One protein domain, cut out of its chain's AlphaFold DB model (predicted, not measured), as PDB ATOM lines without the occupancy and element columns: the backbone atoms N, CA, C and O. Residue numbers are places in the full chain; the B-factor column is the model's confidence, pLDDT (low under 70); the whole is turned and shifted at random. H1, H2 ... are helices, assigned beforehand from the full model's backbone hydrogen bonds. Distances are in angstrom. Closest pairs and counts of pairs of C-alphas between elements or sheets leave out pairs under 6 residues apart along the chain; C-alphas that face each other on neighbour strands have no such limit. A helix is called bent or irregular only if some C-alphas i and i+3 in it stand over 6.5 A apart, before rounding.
ATOM      1  N   LYS A   2     194.617 210.385 241.185       68.94
ATOM      2  CA  LYS A   2     195.964 210.708 240.646       68.94
ATOM      3  C   LYS A   2     196.767 209.506 240.118       68.94
ATOM      4  O   LYS A   2     197.377 209.606 239.062       68.94
ATOM      5  N   LYS A   3     196.736 208.361 240.817       74.50
ATOM      6  CA  LYS A   3     197.451 207.139 240.390       74.50
ATOM      7  C   LYS A   3     196.870 206.527 239.113       74.50
ATOM      8  O   LYS A   3     197.625 206.091 238.255       74.50
ATOM      9  N   SER A   4     195.545 206.520 238.978       79.69
ATOM     10  CA  SER A   4     194.884 205.958 237.799       79.69
ATOM     11  C   SER A   4     195.051 206.856 236.578       79.69
ATOM     12  O   SER A   4     195.329 206.348 235.501       79.69
ATOM     13  N   LEU A   5     194.966 208.180 236.756       85.88
ATOM     14  CA  LEU A   5     195.256 209.142 235.691       85.88
ATOM     15  C   LEU A   5     196.674 208.935 235.144       85.88
ATOM     16  O   LEU A   5     196.847 208.751 233.946       85.88
ATOM     17  N   LEU A   6     197.668 208.857 236.035       88.25
ATOM     18  CA  LEU A   6     199.059 208.613 235.651       88.25
ATOM     19  C   LEU A   6     199.238 207.266 234.935       88.25
ATOM     20  O   LEU A   6     199.979 207.194 233.961       88.25
ATOM     21  N   ALA A   7     198.527 206.218 235.366       90.62
ATOM     22  CA  ALA A   7     198.549 204.917 234.702       90.62
ATOM     23  C   ALA A   7     197.998 204.975 233.269       90.62
ATOM     24  O   ALA A   7     198.634 204.451 232.354       90.62
ATOM     25  N   TYR A   8     196.849 205.624 233.048       91.06
ATOM     26  CA  TYR A   8     196.281 205.760 231.703       91.06
ATOM     27  C   TYR A   8     197.138 206.666 230.813       91.06
ATOM     28  O   TYR A   8     197.387 206.318 229.663       91.06
ATOM     29  N   THR A   9     197.665 207.770 231.346       92.00
ATOM     30  CA  THR A   9     198.605 208.630 230.614       92.00
ATOM     31  C   THR A   9     199.867 207.865 230.213       92.00
ATOM     32  O   THR A   9     200.256 207.898 229.050       92.00
ATOM     33  N   ALA A  10     200.481 207.117 231.135       93.75
ATOM     34  CA  ALA A  10     201.648 206.292 230.825       93.75
ATOM     35  C   ALA A  10     201.330 205.220 229.769       93.75
ATOM     36  O   ALA A  10     202.122 204.995 228.859       93.75
ATOM     37  N   SER A  11     200.150 204.605 229.850       94.88
ATOM     38  CA  SER A  11     199.703 203.591 228.888       94.88
ATOM     39  C   SER A  11     199.504 204.169 227.487       94.88
ATOM     40  O   SER A  11     199.911 203.548 226.509       94.88
ATOM     41  N   PHE A  12     198.947 205.379 227.379       94.06
ATOM     42  CA  PHE A  12     198.893 206.106 226.111       94.06
ATOM     43  C   PHE A  12     200.298 206.323 225.534       94.06
ATOM     44  O   PHE A  12     200.528 206.023 224.364       94.06
ATOM     45  N   PHE A  13     201.250 206.772 226.360       95.00
ATOM     46  CA  PHE A  13     202.621 207.007 225.906       95.00
ATOM     47  C   PHE A  13     203.332 205.732 225.442       95.00
ATOM     48  O   PHE A  13     204.121 205.806 224.507       95.00
ATOM     49  N   VAL A  14     203.021 204.561 226.007       94.56
ATOM     50  CA  VAL A  14     203.521 203.282 225.469       94.56
ATOM     51  C   VAL A  14     203.080 203.090 224.017       94.56
ATOM     52  O   VAL A  14     203.921 202.831 223.159       94.56
ATOM     53  N   GLY A  15     201.790 203.270 223.719       90.81
ATOM     54  CA  GLY A  15     201.297 203.205 222.341       90.81
ATOM     55  C   GLY A  15     201.930 204.273 221.451       90.81
ATOM     56  O   GLY A  15     202.431 203.961 220.377       90.81
ATOM     57  N   PHE A  16     201.983 205.518 221.924       89.75
ATOM     58  CA  PHE A  16     202.569 206.640 221.191       89.75
ATOM     59  C   PHE A  16     204.043 206.404 220.820       89.75
ATOM     60  O   PHE A  16     204.436 206.657 219.686       89.75
ATOM     61  N   PHE A  17     204.861 205.876 221.736       90.31
ATOM     62  CA  PHE A  17     206.267 205.581 221.446       90.31
ATOM     63  C   PHE A  17     206.455 204.368 220.540       90.31
ATOM     64  O   PHE A  17     207.364 204.382 219.717       90.31
ATOM     65  N   ILE A  18     205.606 203.341 220.651       87.94
ATOM     66  CA  ILE A  18     205.606 202.221 219.697       87.94
ATOM     67  C   ILE A  18     205.307 202.739 218.296       87.94
ATOM     68  O   ILE A  18     206.011 202.406 217.348       87.94
ATOM     69  N   TRP A  19     204.296 203.593 218.186       83.44
ATOM     70  CA  TRP A  19     203.942 204.215 216.927       83.44
ATOM     71  C   TRP A  19     205.078 205.082 216.356       83.44
ATOM     72  O   TRP A  19     205.400 204.953 215.179       83.44
ATOM     73  N   LEU A  20     205.747 205.896 217.181       82.81
ATOM     74  CA  LEU A  20     206.934 206.635 216.734       82.81
ATOM     75  C   LEU A  20     208.077 205.716 216.307       82.81
ATOM     76  O   LEU A  20     208.750 205.992 215.317       82.81
ATOM     77  N   GLY A  21     208.302 204.633 217.051       79.94
ATOM     78  CA  GLY A  21     209.318 203.637 216.733       79.94
ATOM     79  C   GLY A  21     209.079 203.000 215.369       79.94
ATOM     80  O   GLY A  21     210.027 202.870 214.600       79.94
ATOM     81  N   PHE A  22     207.825 202.673 215.048       78.06
ATOM     82  CA  PHE A  22     207.442 202.222 213.710       78.06
ATOM     83  C   PHE A  22     207.777 203.274 212.657       78.06
ATOM     84  O   PHE A  22     208.596 202.976 211.791       78.06
ATOM     85  N   GLY A  23     207.333 204.524 212.840       74.38
ATOM     86  CA  GLY A  23     207.645 205.615 211.908       74.38
ATOM     87  C   GLY A  23     209.145 205.794 211.630       74.38
ATOM     88  O   GLY A  23     209.546 206.057 210.497       74.38
ATOM     89  N   VAL A  24     209.999 205.613 212.643       75.81
ATOM     90  CA  VAL A  24     211.465 205.688 212.491       75.81
ATOM     91  C   VAL A  24     212.037 204.465 211.771       75.81
ATOM     92  O   VAL A  24     212.882 204.620 210.886       75.81
ATOM     93  N   ILE A  25     211.615 203.253 212.139       73.44
ATOM     94  CA  ILE A  25     212.054 202.014 211.471       73.44
ATOM     95  C   ILE A  25     211.686 202.068 209.985       73.44
ATOM     96  O   ILE A  25     212.489 201.699 209.131       73.44
ATOM     97  N   GLU A  26     210.497 202.572 209.680       67.31
ATOM     98  CA  GLU A  26     209.960 202.696 208.328       67.31
ATOM     99  C   GLU A  26     210.752 203.714 207.507       67.31
ATOM    100  O   GLU A  26     211.231 203.385 206.422       67.31
ATOM    101  N   ALA A  27     211.004 204.902 208.064       67.88
ATOM    102  CA  ALA A  27     211.786 205.946 207.403       67.88
ATOM    103  C   ALA A  27     213.257 205.559 207.151       67.88
ATOM    104  O   ALA A  27     213.913 206.132 206.283       67.88
ATOM    105  N   THR A  28     213.803 204.613 207.920       68.06
ATOM    106  CA  THR A  28     215.221 204.218 207.838       68.06
ATOM    107  C   THR A  28     215.466 202.947 207.030       68.06
ATOM    108  O   THR A  28     216.626 202.620 206.773       68.06
ATOM    109  N   ASN A  29     214.417 202.233 206.604       63.19
ATOM    110  CA  ASN A  29     214.560 200.962 205.902       63.19
ATOM    111  C   ASN A  29     214.300 201.096 204.386       63.19
ATOM    112  O   ASN A  29     213.144 201.147 203.964       63.19
ATOM    113  N   PRO A  30     215.350 201.085 203.541       54.78
ATOM    114  CA  PRO A  30     215.215 201.239 202.091       54.78
ATOM    115  C   PRO A  30     214.778 199.954 201.367       54.78
ATOM    116  O   PRO A  30     214.537 199.992 200.165       54.78
ATOM    117  N   ILE A  31     214.730 198.811 202.063       54.66
ATOM    118  CA  ILE A  31     214.480 197.490 201.464       54.66
ATOM    119  C   ILE A  31     213.002 197.110 201.543       54.66
ATOM    120  O   ILE A  31     212.559 196.256 200.782       54.66
ATOM    121  N   VAL A  32     212.231 197.723 202.445       52.53
ATOM    122  CA  VAL A  32     210.797 197.446 202.550       52.53
ATOM    123  C   VAL A  32     210.090 198.208 201.422       52.53
ATOM    124  O   VAL A  32     210.062 199.440 201.458       52.53
ATOM    125  N   PRO A  33     209.569 197.523 200.384       49.59
ATOM    126  CA  PRO A  33     208.791 198.167 199.337       49.59
ATOM    127  C   PRO A  33     207.461 198.564 199.973       49.59
ATOM    128  O   PRO A  33     206.676 197.697 200.358       49.59
ATOM    129  N   TRP A  34     207.226 199.859 200.162       53.34
ATOM    130  CA  TRP A  34     206.027 200.328 200.854       53.34
ATOM    131  C   TRP A  34     204.894 200.576 199.865       53.34
ATOM    132  O   TRP A  34     204.602 201.698 199.460       53.34
ATOM    133  N   GLU A  35     204.235 199.483 199.508       49.03
ATOM    134  CA  GLU A  35     202.885 199.486 198.966       49.03
ATOM    135  C   GLU A  35     201.990 198.863 200.039       49.03
ATOM    136  O   GLU A  35     202.114 197.675 200.332       49.03
ATOM    137  N   TYR A  36     201.092 199.636 200.657       50.31
ATOM    138  CA  TYR A  36     199.979 199.018 201.374       50.31
ATOM    139  C   TYR A  36     198.899 198.712 200.349       50.31
ATOM    140  O   TYR A  36     198.225 199.638 199.902       50.31
ATOM    141  N   PRO A  37     198.694 197.438 199.965       45.34
ATOM    142  CA  PRO A  37     197.783 197.107 198.882       45.34
ATOM    143  C   PRO A  37     196.373 197.606 199.181       45.34
ATOM    144  O   PRO A  37     195.717 198.109 198.291       45.34
ATOM    145  N   ILE A  38     195.908 197.564 200.432       43.28
ATOM    146  CA  ILE A  38     194.535 197.961 200.757       43.28
ATOM    147  C   ILE A  38     194.337 199.474 200.624       43.28
ATOM    148  O   ILE A  38     193.398 199.887 199.958       43.28
ATOM    149  N   LEU A  39     195.198 200.310 201.205       39.69
ATOM    150  CA  LEU A  39     195.046 201.763 201.085       39.69
ATOM    151  C   LEU A  39     195.490 202.272 199.716       39.69
ATOM    152  O   LEU A  39     194.772 203.083 199.156       39.69
ATOM    153  N   GLY A  40     196.529 201.703 199.103       49.12
ATOM    154  CA  GLY A  40     196.862 201.925 197.692       49.12
ATOM    155  C   GLY A  40     195.714 201.563 196.736       49.12
ATOM    156  O   GLY A  40     195.514 202.262 195.746       49.12
ATOM    157  N   LEU A  41     194.893 200.553 197.056       48.41
ATOM    158  CA  LEU A  41     193.664 200.236 196.308       48.41
ATOM    159  C   LEU A  41     192.580 201.323 196.443       48.41
ATOM    160  O   LEU A  41     191.771 201.466 195.529       48.41
ATOM    161  N   PHE A  42     192.541 202.075 197.549       46.84
ATOM    162  CA  PHE A  42     191.536 203.123 197.789       46.84
ATOM    163  C   PHE A  42     192.024 204.541 197.465       46.84
ATOM    164  O   PHE A  42     191.219 205.373 197.054       46.84
ATOM    165  N   THR A  43     193.311 204.831 197.649       50.06
ATOM    166  CA  THR A  43     193.911 206.164 197.472       50.06
ATOM    167  C   THR A  43     194.715 206.275 196.181       50.06
ATOM    168  O   THR A  43     194.944 207.382 195.708       50.06
ATOM    169  N   GLY A  44     195.144 205.152 195.590       51.03
ATOM    170  CA  GLY A  44     196.026 205.136 194.418       51.03
ATOM    171  C   GLY A  44     197.449 205.620 194.711       51.03
ATOM    172  O   GLY A  44     198.191 205.917 193.777       51.03
ATOM    173  N   TRP A  45     197.826 205.753 195.986       51.31
ATOM    174  CA  TRP A  45     199.102 206.339 196.384       51.31
ATOM    175  C   TRP A  45     200.170 205.275 196.621       51.31
ATOM    176  O   TRP A  45     199.986 204.344 197.403       51.31
ATOM    177  N   SER A  46     201.316 205.468 195.975       52.31
ATOM    178  CA  SER A  46     202.552 204.720 196.198       52.31
ATOM    179  C   SER A  46     203.605 205.677 196.752       52.31
ATOM    180  O   SER A  46     203.966 206.645 196.076       52.31
ATOM    181  N   TYR A  47     204.102 205.426 197.963       52.72
ATOM    182  CA  TYR A  47     205.186 206.229 198.527       52.72
ATOM    183  C   TYR A  47     206.543 205.627 198.145       52.72
ATOM    184  O   TYR A  47     206.733 204.418 198.283       52.72
ATOM    185  N   PRO A  48     207.507 206.437 197.671       51.06
ATOM    186  CA  PRO A  48     208.836 205.930 197.363       51.06
ATOM    187  C   PRO A  48     209.535 205.460 198.646       51.06
ATOM    188  O   PRO A  48     209.596 206.185 199.638       51.06
ATOM    189  N   SER A  49     210.089 204.245 198.624       51.84
ATOM    190  CA  SER A  49     210.953 203.729 199.692       51.84
ATOM    191  C   SER A  49     212.139 204.674 199.927       51.84
ATOM    192  O   SER A  49     212.772 205.108 198.963       51.84
ATOM    193  N   GLY A  50     212.466 204.968 201.190       50.50
ATOM    194  CA  GLY A  50     213.530 205.921 201.539       50.50
ATOM    195  C   GLY A  50     213.111 207.397 201.488       50.50
ATOM    196  O   GLY A  50     213.975 208.273 201.439       50.50
ATOM    197  N   ALA A  51     211.803 207.682 201.479       59.50
ATOM    198  CA  ALA A  51     211.266 209.024 201.677       59.50
ATOM    199  C   ALA A  51     211.497 209.532 203.113       59.50
ATOM    200  O   ALA A  51     211.791 208.765 204.031       59.50
ATOM    201  N   SER A  52     211.373 210.847 203.323       64.44
ATOM    202  CA  SER A  52     211.537 211.426 204.659       64.44
ATOM    203  C   SER A  52     210.469 210.911 205.629       64.44
ATOM    204  O   SER A  52     209.344 210.587 205.239       64.44
ATOM    205  N   ALA A  53     210.806 210.868 206.921       63.78
ATOM    206  CA  ALA A  53     209.900 210.394 207.967       63.78
ATOM    207  C   ALA A  53     208.559 211.150 207.987       63.78
ATOM    208  O   ALA A  53     207.541 210.568 208.349       63.78
ATOM    209  N   GLU A  54     208.534 212.418 207.557       67.94
ATOM    210  CA  GLU A  54     207.309 213.223 207.511       67.94
ATOM    211  C   GLU A  54     206.274 212.686 206.509       67.94
ATOM    212  O   GLU A  54     205.075 212.778 206.765       67.94
ATOM    213  N   LEU A  55     206.718 212.099 205.390       65.62
ATOM    214  CA  LEU A  55     205.834 211.495 204.386       65.62
ATOM    215  C   LEU A  55     205.223 210.189 204.900       65.62
ATOM    216  O   LEU A  55     204.018 209.984 204.781       65.62
ATOM    217  N   HIS A  56     206.035 209.350 205.547       63.12
ATOM    218  CA  HIS A  56     205.573 208.105 206.171       63.12
ATOM    219  C   HIS A  56     204.591 208.366 207.315       63.12
ATOM    220  O   HIS A  56     203.608 207.653 207.493       63.12
ATOM    221  N   TYR A  57     204.820 209.434 208.068       64.88
ATOM    222  CA  TYR A  57     203.992 209.825 209.195       64.88
ATOM    223  C   TYR A  57     202.525 210.116 208.830       64.88
ATOM    224  O   TYR A  57     201.626 209.852 209.632       64.88
ATOM    225  N   LEU A  58     202.273 210.638 207.626       63.34
ATOM    226  CA  LEU A  58     200.928 210.976 207.149       63.34
ATOM    227  C   LEU A  58     200.090 209.743 206.774       63.34
ATOM    228  O   LEU A  58     198.858 209.808 206.819       63.34
ATOM    229  N   SER A  59     200.738 208.623 206.447       56.25
ATOM    230  CA  SER A  59     200.089 207.373 206.041       56.25
ATOM    231  C   SER A  59     200.088 206.296 207.137       56.25
ATOM    232  O   SER A  59     199.110 205.562 207.264       56.25
ATOM    233  N   HIS A  60     201.121 206.218 207.986       55.91
ATOM    234  CA  HIS A  60     201.364 205.002 208.778       55.91
ATOM    235  C   HIS A  60     200.462 204.761 209.987       55.91
ATOM    236  O   HIS A  60     200.261 203.618 210.407       55.91
ATOM    237  N   VAL A  61     199.936 205.814 210.608       51.44
ATOM    238  CA  VAL A  61     199.209 205.647 211.881       51.44
ATOM    239  C   VAL A  61     197.816 205.093 211.687       51.44
ATOM    240  O   VAL A  61     197.273 204.425 212.565       51.44
ATOM    241  N   ALA A  62     197.243 205.395 210.527       49.81
ATOM    242  CA  ALA A  62     195.983 204.834 210.115       49.81
ATOM    243  C   ALA A  62     196.083 203.306 209.950       49.81
ATOM    244  O   ALA A  62     195.122 202.584 210.167       49.81
ATOM    245  N   GLU A  63     197.254 202.779 209.613       54.41
ATOM    246  CA  GLU A  63     197.373 201.407 209.114       54.41
ATOM    247  C   GLU A  63     197.796 200.392 210.176       54.41
ATOM    248  O   GLU A  63     197.735 199.182 209.944       54.41
ATOM    249  N   THR A  64     198.182 200.854 211.369       66.44
ATOM    250  CA  THR A  64     198.604 199.971 212.457       66.44
ATOM    251  C   THR A  64     197.675 200.120 213.661       66.44
ATOM    252  O   THR A  64     197.659 201.111 214.384       66.44
ATOM    253  N   TRP A  65     196.884 199.080 213.918       75.19
ATOM    254  CA  TRP A  65     196.063 198.969 215.129       75.19
ATOM    255  C   TRP A  65     196.917 198.644 216.375       75.19
ATOM    256  O   TRP A  65     196.462 198.767 217.514       75.19
ATOM    257  N   PHE A  66     198.170 198.225 216.166       83.00
ATOM    258  CA  PHE A  66     199.070 197.712 217.196       83.00
ATOM    259  C   PHE A  66     199.439 198.731 218.294       83.00
ATOM    260  O   PHE A  66     199.363 198.356 219.465       83.00
ATOM    261  N   PRO A  67     199.751 200.012 218.006       87.56
ATOM    262  CA  PRO A  67     199.948 201.032 219.040       87.56
ATOM    263  C   PRO A  67     198.741 201.195 219.973       87.56
ATOM    264  O   PRO A  67     198.897 201.301 221.193       87.56
ATOM    265  N   PHE A  68     197.526 201.150 219.418       88.50
ATOM    266  CA  PHE A  68     196.279 201.244 220.181       88.50
ATOM    267  C   PHE A  68     196.054 199.998 221.034       88.50
ATOM    268  O   PHE A  68     195.673 200.117 222.203       88.50
ATOM    269  N   LEU A  69     196.351 198.810 220.492       88.62
ATOM    270  CA  LEU A  69     196.347 197.573 221.268       88.62
ATOM    271  C   LEU A  69     197.357 197.646 222.414       88.62
ATOM    272  O   LEU A  69     197.003 197.319 223.542       88.62
ATOM    273  N   ALA A  70     198.591 198.070 222.154       91.44
ATOM    274  CA  ALA A  70     199.633 198.145 223.168       91.44
ATOM    275  C   ALA A  70     199.257 199.126 224.287       91.44
ATOM    276  O   ALA A  70     199.384 198.789 225.469       91.44
ATOM    277  N   ALA A  71     198.712 200.293 223.933       92.75
ATOM    278  CA  ALA A  71     198.184 201.243 224.907       92.75
ATOM    279  C   ALA A  71     197.028 200.643 225.717       92.75
ATOM    280  O   ALA A  71     196.989 200.783 226.941       92.75
ATOM    281  N   TYR A  72     196.091 199.949 225.066       93.31
ATOM    282  CA  TYR A  72     194.991 199.271 225.749       93.31
ATOM    283  C   TYR A  72     195.486 198.175 226.696       93.31
ATOM    284  O   TYR A  72     195.110 198.179 227.863       93.31
ATOM    285  N   LEU A  73     196.327 197.253 226.225       94.62
ATOM    286  CA  LEU A  73     196.837 196.134 227.017       94.62
ATOM    287  C   LEU A  73     197.641 196.626 228.218       94.62
ATOM    288  O   LEU A  73     197.468 196.100 229.316       94.62
ATOM    289  N   THR A  74     198.454 197.668 228.031       94.56
ATOM    290  CA  THR A  74     199.200 198.306 229.123       94.56
ATOM    291  C   THR A  74     198.242 198.873 230.163       94.56
ATOM    292  O   THR A  74     198.363 198.543 231.344       94.56
ATOM    293  N   ALA A  75     197.231 199.640 229.745       92.00
ATOM    294  CA  ALA A  75     196.234 200.159 230.675       92.00
ATOM    295  C   ALA A  75     195.479 199.027 231.370       92.00
ATOM    296  O   ALA A  75     195.358 199.030 232.589       92.00
ATOM    297  N   ASN A  76     195.036 198.022 230.621       92.12
ATOM    298  CA  ASN A  76     194.293 196.881 231.134       92.12
ATOM    299  C   ASN A  76     195.102 196.088 232.175       92.12
ATOM    300  O   ASN A  76     194.540 195.614 233.163       92.12
ATOM    301  N   LEU A  77     196.417 195.971 231.991       93.25
ATOM    302  CA  LEU A  77     197.321 195.331 232.943       93.25
ATOM    303  C   LEU A  77     197.515 196.195 234.199       93.25
ATOM    304  O   LEU A  77     197.331 195.712 235.317       93.25
ATOM    305  N   VAL A  78     197.842 197.477 234.022       91.19
ATOM    306  CA  VAL A  78     198.189 198.390 235.123       91.19
ATOM    307  C   VAL A  78     196.964 198.759 235.970       91.19
ATOM    308  O   VAL A  78     197.079 198.918 237.187       91.19
ATOM    309  N   THR A  79     195.775 198.843 235.370       87.38
ATOM    310  CA  THR A  79     194.525 199.215 236.058       87.38
ATOM    311  C   THR A  79     193.670 198.020 236.476       87.38
ATOM    312  O   THR A  79     192.516 198.197 236.861       87.38
ATOM    313  N   ARG A  80     194.228 196.799 236.458       86.31
ATOM    314  CA  ARG A  80     193.545 195.558 236.879       86.31
ATOM    315  C   ARG A  80     192.240 195.298 236.116       86.31
ATOM    316  O   ARG A  80     191.213 194.977 236.709       86.31
ATOM    317  N   ARG A  81     192.309 195.387 234.790       83.94
ATOM    318  CA  ARG A  81     191.231 195.104 233.829       83.94
ATOM    319  C   ARG A  81     190.076 196.108 233.795       83.94
ATOM    320  O   ARG A  81     188.966 195.762 233.409       83.94
ATOM    321  N   GLN A  82     190.335 197.353 234.191       86.31
ATOM    322  CA  GLN A  82     189.335 198.426 234.161       86.31
ATOM    323  C   GLN A  82     189.308 199.210 232.837       86.31
ATOM    324  O   GLN A  82     188.424 200.041 232.639       86.31
ATOM    325  N   ALA A  83     190.266 198.972 231.936       88.94
ATOM    326  CA  ALA A  83     190.355 199.684 230.665       88.94
ATOM    327  C   ALA A  83     189.261 199.232 229.682       88.94
ATOM    328  O   ALA A  83     188.979 198.039 229.539       88.94
ATOM    329  N   ARG A  84     188.673 200.181 228.949       91.00
ATOM    330  CA  ARG A  84     187.620 199.912 227.955       91.00
ATOM    331  C   ARG A  84     188.233 199.635 226.576       91.00
ATOM    332  O   ARG A  84     188.729 200.551 225.926       91.00
ATOM    333  N   PHE A  85     188.150 198.390 226.094       91.12
ATOM    334  CA  PHE A  85     188.653 198.016 224.757       91.12
ATOM    335  C   PHE A  85     187.950 198.780 223.627       91.12
ATOM    336  O   PHE A  85     188.599 199.266 222.705       91.12
ATOM    337  N   VAL A  86     186.631 198.964 223.740       90.75
ATOM    338  CA  VAL A  86     185.836 199.750 222.781       90.75
ATOM    339  C   VAL A  86     186.362 201.184 222.665       90.75
ATOM    340  O   VAL A  86     186.411 201.725 221.567       90.75
ATOM    341  N   GLY A  87     186.837 201.778 223.765       90.12
ATOM    342  CA  GLY A  87     187.475 203.093 223.737       90.12
ATOM    343  C   GLY A  87     188.736 203.120 222.874       90.12
ATOM    344  O   GLY A  87     188.940 204.061 222.115       90.12
ATOM    345  N   ALA A  88     189.561 202.071 222.933       89.94
ATOM    346  CA  ALA A  88     190.762 201.970 222.105       89.94
ATOM    347  C   ALA A  88     190.422 201.798 220.615       89.94
ATOM    348  O   ALA A  88     191.089 202.391 219.771       89.94
ATOM    349  N   LEU A  89     189.353 201.058 220.294       90.31
ATOM    350  CA  LEU A  89     188.841 200.946 218.922       90.31
ATOM    351  C   LEU A  89     188.327 202.288 218.388       90.31
ATOM    352  O   LEU A  89     188.659 202.673 217.271       90.31
ATOM    353  N   VAL A  90     187.549 203.025 219.185       90.94
ATOM    354  CA  VAL A  90     187.063 204.361 218.800       90.94
ATOM    355  C   VAL A  90     188.231 205.329 218.614       90.94
ATOM    356  O   VAL A  90     188.229 206.099 217.657       90.94
ATOM    357  N   LEU A  91     189.250 205.265 219.478       89.69
ATOM    358  CA  LEU A  91     190.455 206.078 219.318       89.69
ATOM    359  C   LEU A  91     191.182 205.759 218.009       89.69
ATOM    360  O   LEU A  91     191.585 206.683 217.311       89.69
ATOM    361  N   TYR A  92     191.317 204.475 217.670       87.31
ATOM    362  CA  TYR A  92     191.908 204.044 216.405       87.31
ATOM    363  C   TYR A  92     191.142 204.616 215.207       87.31
ATOM    364  O   TYR A  92     191.748 205.213 214.322       87.31
ATOM    365  N   VAL A  93     189.806 204.540 215.213       86.69
ATOM    366  CA  VAL A  93     188.976 205.119 214.142       86.69
ATOM    367  C   VAL A  93     189.103 206.642 214.063       86.69
ATOM    368  O   VAL A  93     189.220 207.194 212.971       86.69
ATOM    369  N   ALA A  94     189.123 207.342 215.197       88.44
ATOM    370  CA  ALA A  94     189.356 208.787 215.211       88.44
ATOM    371  C   ALA A  94     190.719 209.135 214.599       88.44
ATOM    372  O   ALA A  94     190.851 210.122 213.875       88.44
ATOM    373  N   PHE A  95     191.716 208.288 214.845       84.25
ATOM    374  CA  PHE A  95     193.039 208.444 214.278       84.25
ATOM    375  C   PHE A  95     193.074 208.204 212.766       84.25
ATOM    376  O   PHE A  95     193.688 208.993 212.053       84.25
ATOM    377  N   LEU A  96     192.375 207.175 212.268       81.06
ATOM    378  CA  LEU A  96     192.195 206.937 210.828       81.06
ATOM    379  C   LEU A  96     191.704 208.208 210.125       81.06
ATOM    380  O   LEU A  96     192.299 208.661 209.148       81.06
ATOM    381  N   ILE A  97     190.637 208.804 210.664       85.06
ATOM    382  CA  ILE A  97     190.020 210.016 210.116       85.06
ATOM    383  C   ILE A  97     190.989 211.200 210.190       85.06
ATOM    384  O   ILE A  97     191.110 211.954 209.228       85.06
ATOM    385  N   TRP A  98     191.695 211.358 211.313       86.00
ATOM    386  CA  TRP A  98     192.690 212.416 211.493       86.00
ATOM    387  C   TRP A  98     193.830 212.323 210.469       86.00
ATOM    388  O   TRP A  98     194.149 213.318 209.820       86.00
ATOM    389  N   SER A  99     194.386 211.125 210.272       78.75
ATOM    390  CA  SER A  99     195.448 210.860 209.291       78.75
ATOM    391  C   SER A  99     194.981 211.168 207.868       78.75
ATOM    392  O   SER A  99     195.660 211.886 207.138       78.75
ATOM    393  N   LEU A 100     193.780 210.701 207.498       78.94
ATOM    394  CA  LEU A 100     193.183 210.986 206.191       78.94
ATOM    395  C   LEU A 100     192.948 212.489 205.985       78.94
ATOM    396  O   LEU A 100     193.199 213.014 204.906       78.94
ATOM    397  N   GLY A 101     192.505 213.201 207.024       83.12
ATOM    398  CA  GLY A 101     192.332 214.651 206.976       83.12
ATOM    399  C   GLY A 101     193.641 215.387 206.684       83.12
ATOM    400  O   GLY A 101     193.663 216.282 205.841       83.12
ATOM    401  N   LEU A 102     194.745 214.995 207.327       83.94
ATOM    402  CA  LEU A 102     196.064 215.585 207.072       83.94
ATOM    403  C   LEU A 102     196.571 215.290 205.655       83.94
ATOM    404  O   LEU A 102     197.201 216.153 205.040       83.94
ATOM    405  N   LEU A 103     196.257 214.102 205.132       77.81
ATOM    406  CA  LEU A 103     196.547 213.718 203.754       77.81
ATOM    407  C   LEU A 103     195.870 214.667 202.759       77.81
ATOM    408  O   LEU A 103     196.542 215.309 201.955       77.81
ATOM    409  N   VAL A 104     194.551 214.828 202.892       82.62
ATOM    410  CA  VAL A 104     193.744 215.715 202.042       82.62
ATOM    411  C   VAL A 104     194.221 217.162 202.156       82.62
ATOM    412  O   VAL A 104     194.334 217.863 201.157       82.62
ATOM    413  N   LEU A 105     194.556 217.635 203.360       86.56
ATOM    414  CA  LEU A 105     195.097 218.986 203.527       86.56
ATOM    415  C   LEU A 105     196.427 219.172 202.786       86.56
ATOM    416  O   LEU A 105     196.666 220.244 202.233       86.56
ATOM    417  N   THR A 106     197.268 218.137 202.747       84.31
ATOM    418  CA  THR A 106     198.535 218.154 202.002       84.31
ATOM    419  C   THR A 106     198.284 218.215 200.492       84.31
ATOM    420  O   THR A 106     198.910 219.027 199.811       84.31
ATOM    421  N   GLU A 107     197.310 217.459 199.969       80.81
ATOM    422  CA  GLU A 107     196.867 217.566 198.564       80.81
ATOM    423  C   GLU A 107     196.346 218.967 198.215       80.81
ATOM    424  O   GLU A 107     196.582 219.471 197.116       80.81
ATOM    425  N   LEU A 108     195.674 219.626 199.161       88.00
ATOM    426  CA  LEU A 108     195.166 220.992 199.015       88.00
ATOM    427  C   LEU A 108     196.251 222.076 199.172       88.00
ATOM    428  O   LEU A 108     195.937 223.267 199.127       88.00
ATOM    429  N   GLY A 109     197.519 221.689 199.338       87.94
ATOM    430  CA  GLY A 109     198.667 222.598 199.359       87.94
ATOM    431  C   GLY A 109     199.234 222.905 200.746       87.94
ATOM    432  O   GLY A 109     200.103 223.773 200.862       87.94
ATOM    433  N   LEU A 110     198.789 222.219 201.807       88.38
ATOM    434  CA  LEU A 110     199.462 222.289 203.106       88.38
ATOM    435  C   LEU A 110     200.867 221.684 202.988       88.38
ATOM    436  O   LEU A 110     201.047 220.603 202.436       88.38
ATOM    437  N   SER A 111     201.879 222.362 203.535       89.81
ATOM    438  CA  SER A 111     203.235 221.809 203.516       89.81
ATOM    439  C   SER A 111     203.317 220.529 204.358       89.81
ATOM    440  O   SER A 111     202.759 220.471 205.459       89.81
ATOM    441  N   ILE A 112     204.068 219.537 203.874       82.50
ATOM    442  CA  ILE A 112     204.280 218.252 204.563       82.50
ATOM    443  C   ILE A 112     204.812 218.471 205.988       82.50
ATOM    444  O   ILE A 112     204.313 217.863 206.929       82.50
ATOM    445  N   ASN A 113     205.748 219.407 206.181       85.56
ATOM    446  CA  ASN A 113     206.292 219.728 207.506       85.56
ATOM    447  C   ASN A 113     205.223 220.275 208.458       85.56
ATOM    448  O   ASN A 113     205.200 219.932 209.640       85.56
ATOM    449  N   THR A 114     204.318 221.122 207.960       88.94
ATOM    450  CA  THR A 114     203.199 221.616 208.768       88.94
ATOM    451  C   THR A 114     202.235 220.486 209.104       88.94
ATOM    452  O   THR A 114     201.847 220.358 210.263       88.94
ATOM    453  N   ALA A 115     201.880 219.654 208.122       85.44
ATOM    454  CA  ALA A 115     201.001 218.508 208.322       85.44
ATOM    455  C   ALA A 115     201.591 217.518 209.345       85.44
ATOM    456  O   ALA A 115     200.877 217.061 210.236       85.44
ATOM    457  N   PHE A 116     202.905 217.282 209.295       83.69
ATOM    458  CA  PHE A 116     203.647 216.488 210.271       83.69
ATOM    459  C   PHE A 116     203.567 217.081 211.682       83.69
ATOM    460  O   PHE A 116     203.136 216.395 212.607       83.69
ATOM    461  N   ILE A 117     203.917 218.360 211.865       87.88
ATOM    462  CA  ILE A 117     203.895 219.010 213.189       87.88
ATOM    463  C   ILE A 117     202.477 219.023 213.767       87.88
ATOM    464  O   ILE A 117     202.275 218.670 214.931       87.88
ATOM    465  N   VAL A 118     201.484 219.413 212.963       88.56
ATOM    466  CA  VAL A 118     200.076 219.445 213.382       88.56
ATOM    467  C   VAL A 118     199.596 218.041 213.718       88.56
ATOM    468  O   VAL A 118     198.985 217.844 214.768       88.56
ATOM    469  N   GLY A 119     199.922 217.059 212.879       86.69
ATOM    470  CA  GLY A 119     199.617 215.665 213.144       86.69
ATOM    471  C   GLY A 119     200.243 215.186 214.445       86.69
ATOM    472  O   GLY A 119     199.552 214.582 215.251       86.69
ATOM    473  N   PHE A 120     201.508 215.510 214.707       86.19
ATOM    474  CA  PHE A 120     202.252 215.125 215.915       86.19
ATOM    475  C   PHE A 120     201.696 215.703 217.186       86.19
ATOM    476  O   PHE A 120     201.375 214.961 218.121       86.19
ATOM    477  N   LEU A 121     201.505 217.010 217.215       89.62
ATOM    478  CA  LEU A 121     200.952 217.662 218.390       89.62
ATOM    479  C   LEU A 121     199.481 217.270 218.588       89.62
ATOM    480  O   LEU A 121     199.073 216.997 219.718       89.62
ATOM    481  N   GLY A 122     198.705 217.172 217.505       88.06
ATOM    482  CA  GLY A 122     197.304 216.747 217.536       88.06
ATOM    483  C   GLY A 122     197.141 215.326 218.068       88.06
ATOM    484  O   GLY A 122     196.342 215.085 218.972       88.06
ATOM    485  N   THR A 123     197.963 214.396 217.596       86.62
ATOM    486  CA  THR A 123     198.010 213.024 218.097       86.62
ATOM    487  C   THR A 123     198.439 212.963 219.552       86.62
ATOM    488  O   THR A 123     197.786 212.295 220.351       86.62
ATOM    489  N   MET A 124     199.525 213.642 219.913       88.50
ATOM    490  CA  MET A 124     200.066 213.555 221.263       88.50
ATOM    491  C   MET A 124     199.089 214.140 222.284       88.50
ATOM    492  O   MET A 124     198.741 213.474 223.254       88.50
ATOM    493  N   PHE A 125     198.619 215.370 222.069       90.44
ATOM    494  CA  PHE A 125     197.770 216.064 223.036       90.44
ATOM    495  C   PHE A 125     196.291 215.708 222.877       90.44
ATOM    496  O   PHE A 125     195.630 215.357 223.857       90.44
ATOM    497  N   GLY A 126     195.770 215.762 221.651       88.56
ATOM    498  CA  GLY A 126     194.382 215.410 221.351       88.56
ATOM    499  C   GLY A 126     194.118 213.922 221.565       88.56
ATOM    500  O   GLY A 126     193.148 213.563 222.232       88.56
ATOM    501  N   GLY A 127     195.020 213.057 221.098       87.62
ATOM    502  CA  GLY A 127     194.927 211.613 221.320       87.62
ATOM    503  C   GLY A 127     195.005 211.240 222.799       87.62
ATOM    504  O   GLY A 127     194.165 210.465 223.253       87.62
ATOM    505  N   ALA A 128     195.918 211.834 223.579       90.19
ATOM    506  CA  ALA A 128     195.976 211.598 225.025       90.19
ATOM    507  C   ALA A 128     194.682 212.033 225.725       90.19
ATOM    508  O   ALA A 128     194.148 211.300 226.559       90.19
ATOM    509  N   PHE A 129     194.149 213.205 225.372       90.94
ATOM    510  CA  PHE A 129     192.902 213.711 225.939       90.94
ATOM    511  C   PHE A 129     191.710 212.797 225.627       90.94
ATOM    512  O   PHE A 129     190.950 212.439 226.530       90.94
ATOM    513  N   ILE A 130     191.559 212.387 224.365       90.31
ATOM    514  CA  ILE A 130     190.490 211.477 223.943       90.31
ATOM    515  C   ILE A 130     190.665 210.116 224.626       90.31
ATOM    516  O   ILE A 130     189.705 209.611 225.205       90.31
ATOM    517  N   TYR A 131     191.881 209.560 224.636       90.38
ATOM    518  CA  TYR A 131     192.204 208.285 225.285       90.38
ATOM    519  C   TYR A 131     191.779 208.276 226.755       90.38
ATOM    520  O   TYR A 131     191.092 207.354 227.193       90.38
ATOM    521  N   LEU A 132     192.127 209.328 227.505       90.69
ATOM    522  CA  LEU A 132     191.728 209.460 228.904       90.69
ATOM    523  C   LEU A 132     190.209 209.454 229.073       90.69
ATOM    524  O   LEU A 132     189.736 208.881 230.043       90.69
ATOM    525  N   LYS A 133     189.445 210.029 228.142       88.81
ATOM    526  CA  LYS A 133     187.980 210.056 228.223       88.81
ATOM    527  C   LYS A 133     187.308 208.733 227.877       88.81
ATOM    528  O   LYS A 133     186.303 208.394 228.492       88.81
ATOM    529  N   ILE A 134     187.807 208.023 226.869       89.62
ATOM    530  CA  ILE A 134     187.074 206.885 226.291       89.62
ATOM    531  C   ILE A 134     187.628 205.523 226.713       89.62
ATOM    532  O   ILE A 134     186.894 204.534 226.690       89.62
ATOM    533  N   VAL A 135     188.899 205.459 227.126       86.25
ATOM    534  CA  VAL A 135     189.544 204.225 227.604       86.25
ATOM    535  C   VAL A 135     189.511 204.125 229.128       86.25
ATOM    536  O   VAL A 135     189.375 203.013 229.650       86.25
ATOM    537  N   ALA A 136     189.600 205.252 229.847       83.00
ATOM    538  CA  ALA A 136     189.473 205.253 231.301       83.00
ATOM    539  C   ALA A 136     187.994 205.156 231.747       83.00
ATOM    540  O   ALA A 136     187.106 205.684 231.077       83.00
ATOM    541  N   PRO A 137     187.701 204.492 232.878       74.50
ATOM    542  CA  PRO A 137     186.371 204.500 233.480       74.50
ATOM    543  C   PRO A 137     185.962 205.902 233.957       74.50
ATOM    544  O   PRO A 137     186.764 206.595 234.582       74.50
ATOM    545  N   GLU A 138     184.691 206.265 233.753       68.62
ATOM    546  CA  GLU A 138     184.089 207.549 234.180       68.62
ATOM    547  C   GLU A 138     184.333 207.881 235.658       68.62
ATOM    548  O   GLU A 138     184.666 209.013 235.985       68.62
ATOM    549  N   GLN A 139     184.306 206.872 236.534       62.06
ATOM    550  CA  GLN A 139     184.539 206.995 237.984       62.06
ATOM    551  C   GLN A 139     185.932 207.540 238.369       62.06
ATOM    552  O   GLN A 139     186.222 207.716 239.551       62.06
ATOM    553  N   LEU A 140     186.837 207.727 237.405       58.25
ATOM    554  CA  LEU A 140     188.181 208.269 237.618       58.25
ATOM    555  C   LEU A 140     188.388 209.674 237.034       58.25
ATOM    556  O   LEU A 140     189.460 210.241 237.272       58.25
ATOM    557  N   LEU A 141     187.422 210.184 236.263       55.28
ATOM    558  CA  LEU A 141     187.469 211.482 235.577       55.28
ATOM    559  C   LEU A 141     186.612 212.562 236.262       55.28
ATOM    560  O   LEU A 141     186.805 213.739 235.959       55.28
TER     561      LEU A 141
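Overview. This is residues 2 to 141 of the 142 residues of an uncharacterized protein of Oceanicola sp. D3 (UniProt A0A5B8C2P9). Four helices, H1, H4, H5 and H6, make an elongated bundle, running roughly along its length and touching round a ring in that order, with H6 meeting H1 again. The short, irregular H3 lies toward one end of the bundle, before H4 in the chain, and packs on H1, H5 and H6, while the small H2 lies out at that same end, between the links from H1 and to H3, and touches no helix. The printed part has 140 residues with six named helices, H1 to H6 in order along the chain, and no named strand; the class is all helix. It is compact, with a radius of gyration of the C-alphas of 15.8 A, and spans 46 by 30 by 24 A, only just elongated.

Arrangement. H1, residues 2 to 28, touches H4, residues 66 to 78, through its residues 7 to 19 alone; the closest C-alphas, of Gly 15 and Pro 67, are 4.2 A apart, at a shallow tilt of 27 degrees, opposite ways. H4 and H5, residues 85 to 107, form a helical hairpin at a shallow tilt of 31 degrees, with the closest C-alphas, of Phe 68 and Ala 88, 5.9 A apart. H5 and H6, residues 112 to 134, form another helical hairpin at 19 degrees, with the closest C-alphas, of Gly 87 and Ile 134, 4.6 A apart. H6 has a kink of 29 degrees near residue 128 and touches H1 at a shallow tilt of 30 degrees, opposite ways; the closest C-alphas, of Phe 12 and Ala 128, are 6.3 A apart. H1 and H5 are apart, and so are H4 and H6. H3, residues 53 to 63, touches H5 at a steep tilt of 41 degrees, with the closest C-alphas, of Ala 62 and Leu 96, 4.4 A apart. Every O i to N i+4 pair is within hydrogen-bond range in H1, H4, H5, H6 and H2, residues 37 to 43; in H3 2 of 7 are, beside 4 of 8 O i to N i+3 pairs.

Along the chain. H1 begins at C-alpha 2, (195.964, 210.708, 240.646), and is 38.6 A long. H2 and H3 follow, H3 being irregular, with C-alphas 58 and 61 7.3 A apart. H4 is 18.0 A long, H5 33.7 A and H6 30.0 A, ending at C-alpha 134, (187.074, 206.885, 226.291).

Size, cuts and confidence. The C-alphas farthest apart, of Ile 31 and Gln 139, are 48.2 A apart. The printed part has no cut and no long link. Mean pLDDT of the printed part is 77.4; residue 2, residues 26 to 64 and residues 138 to 141 are under 70.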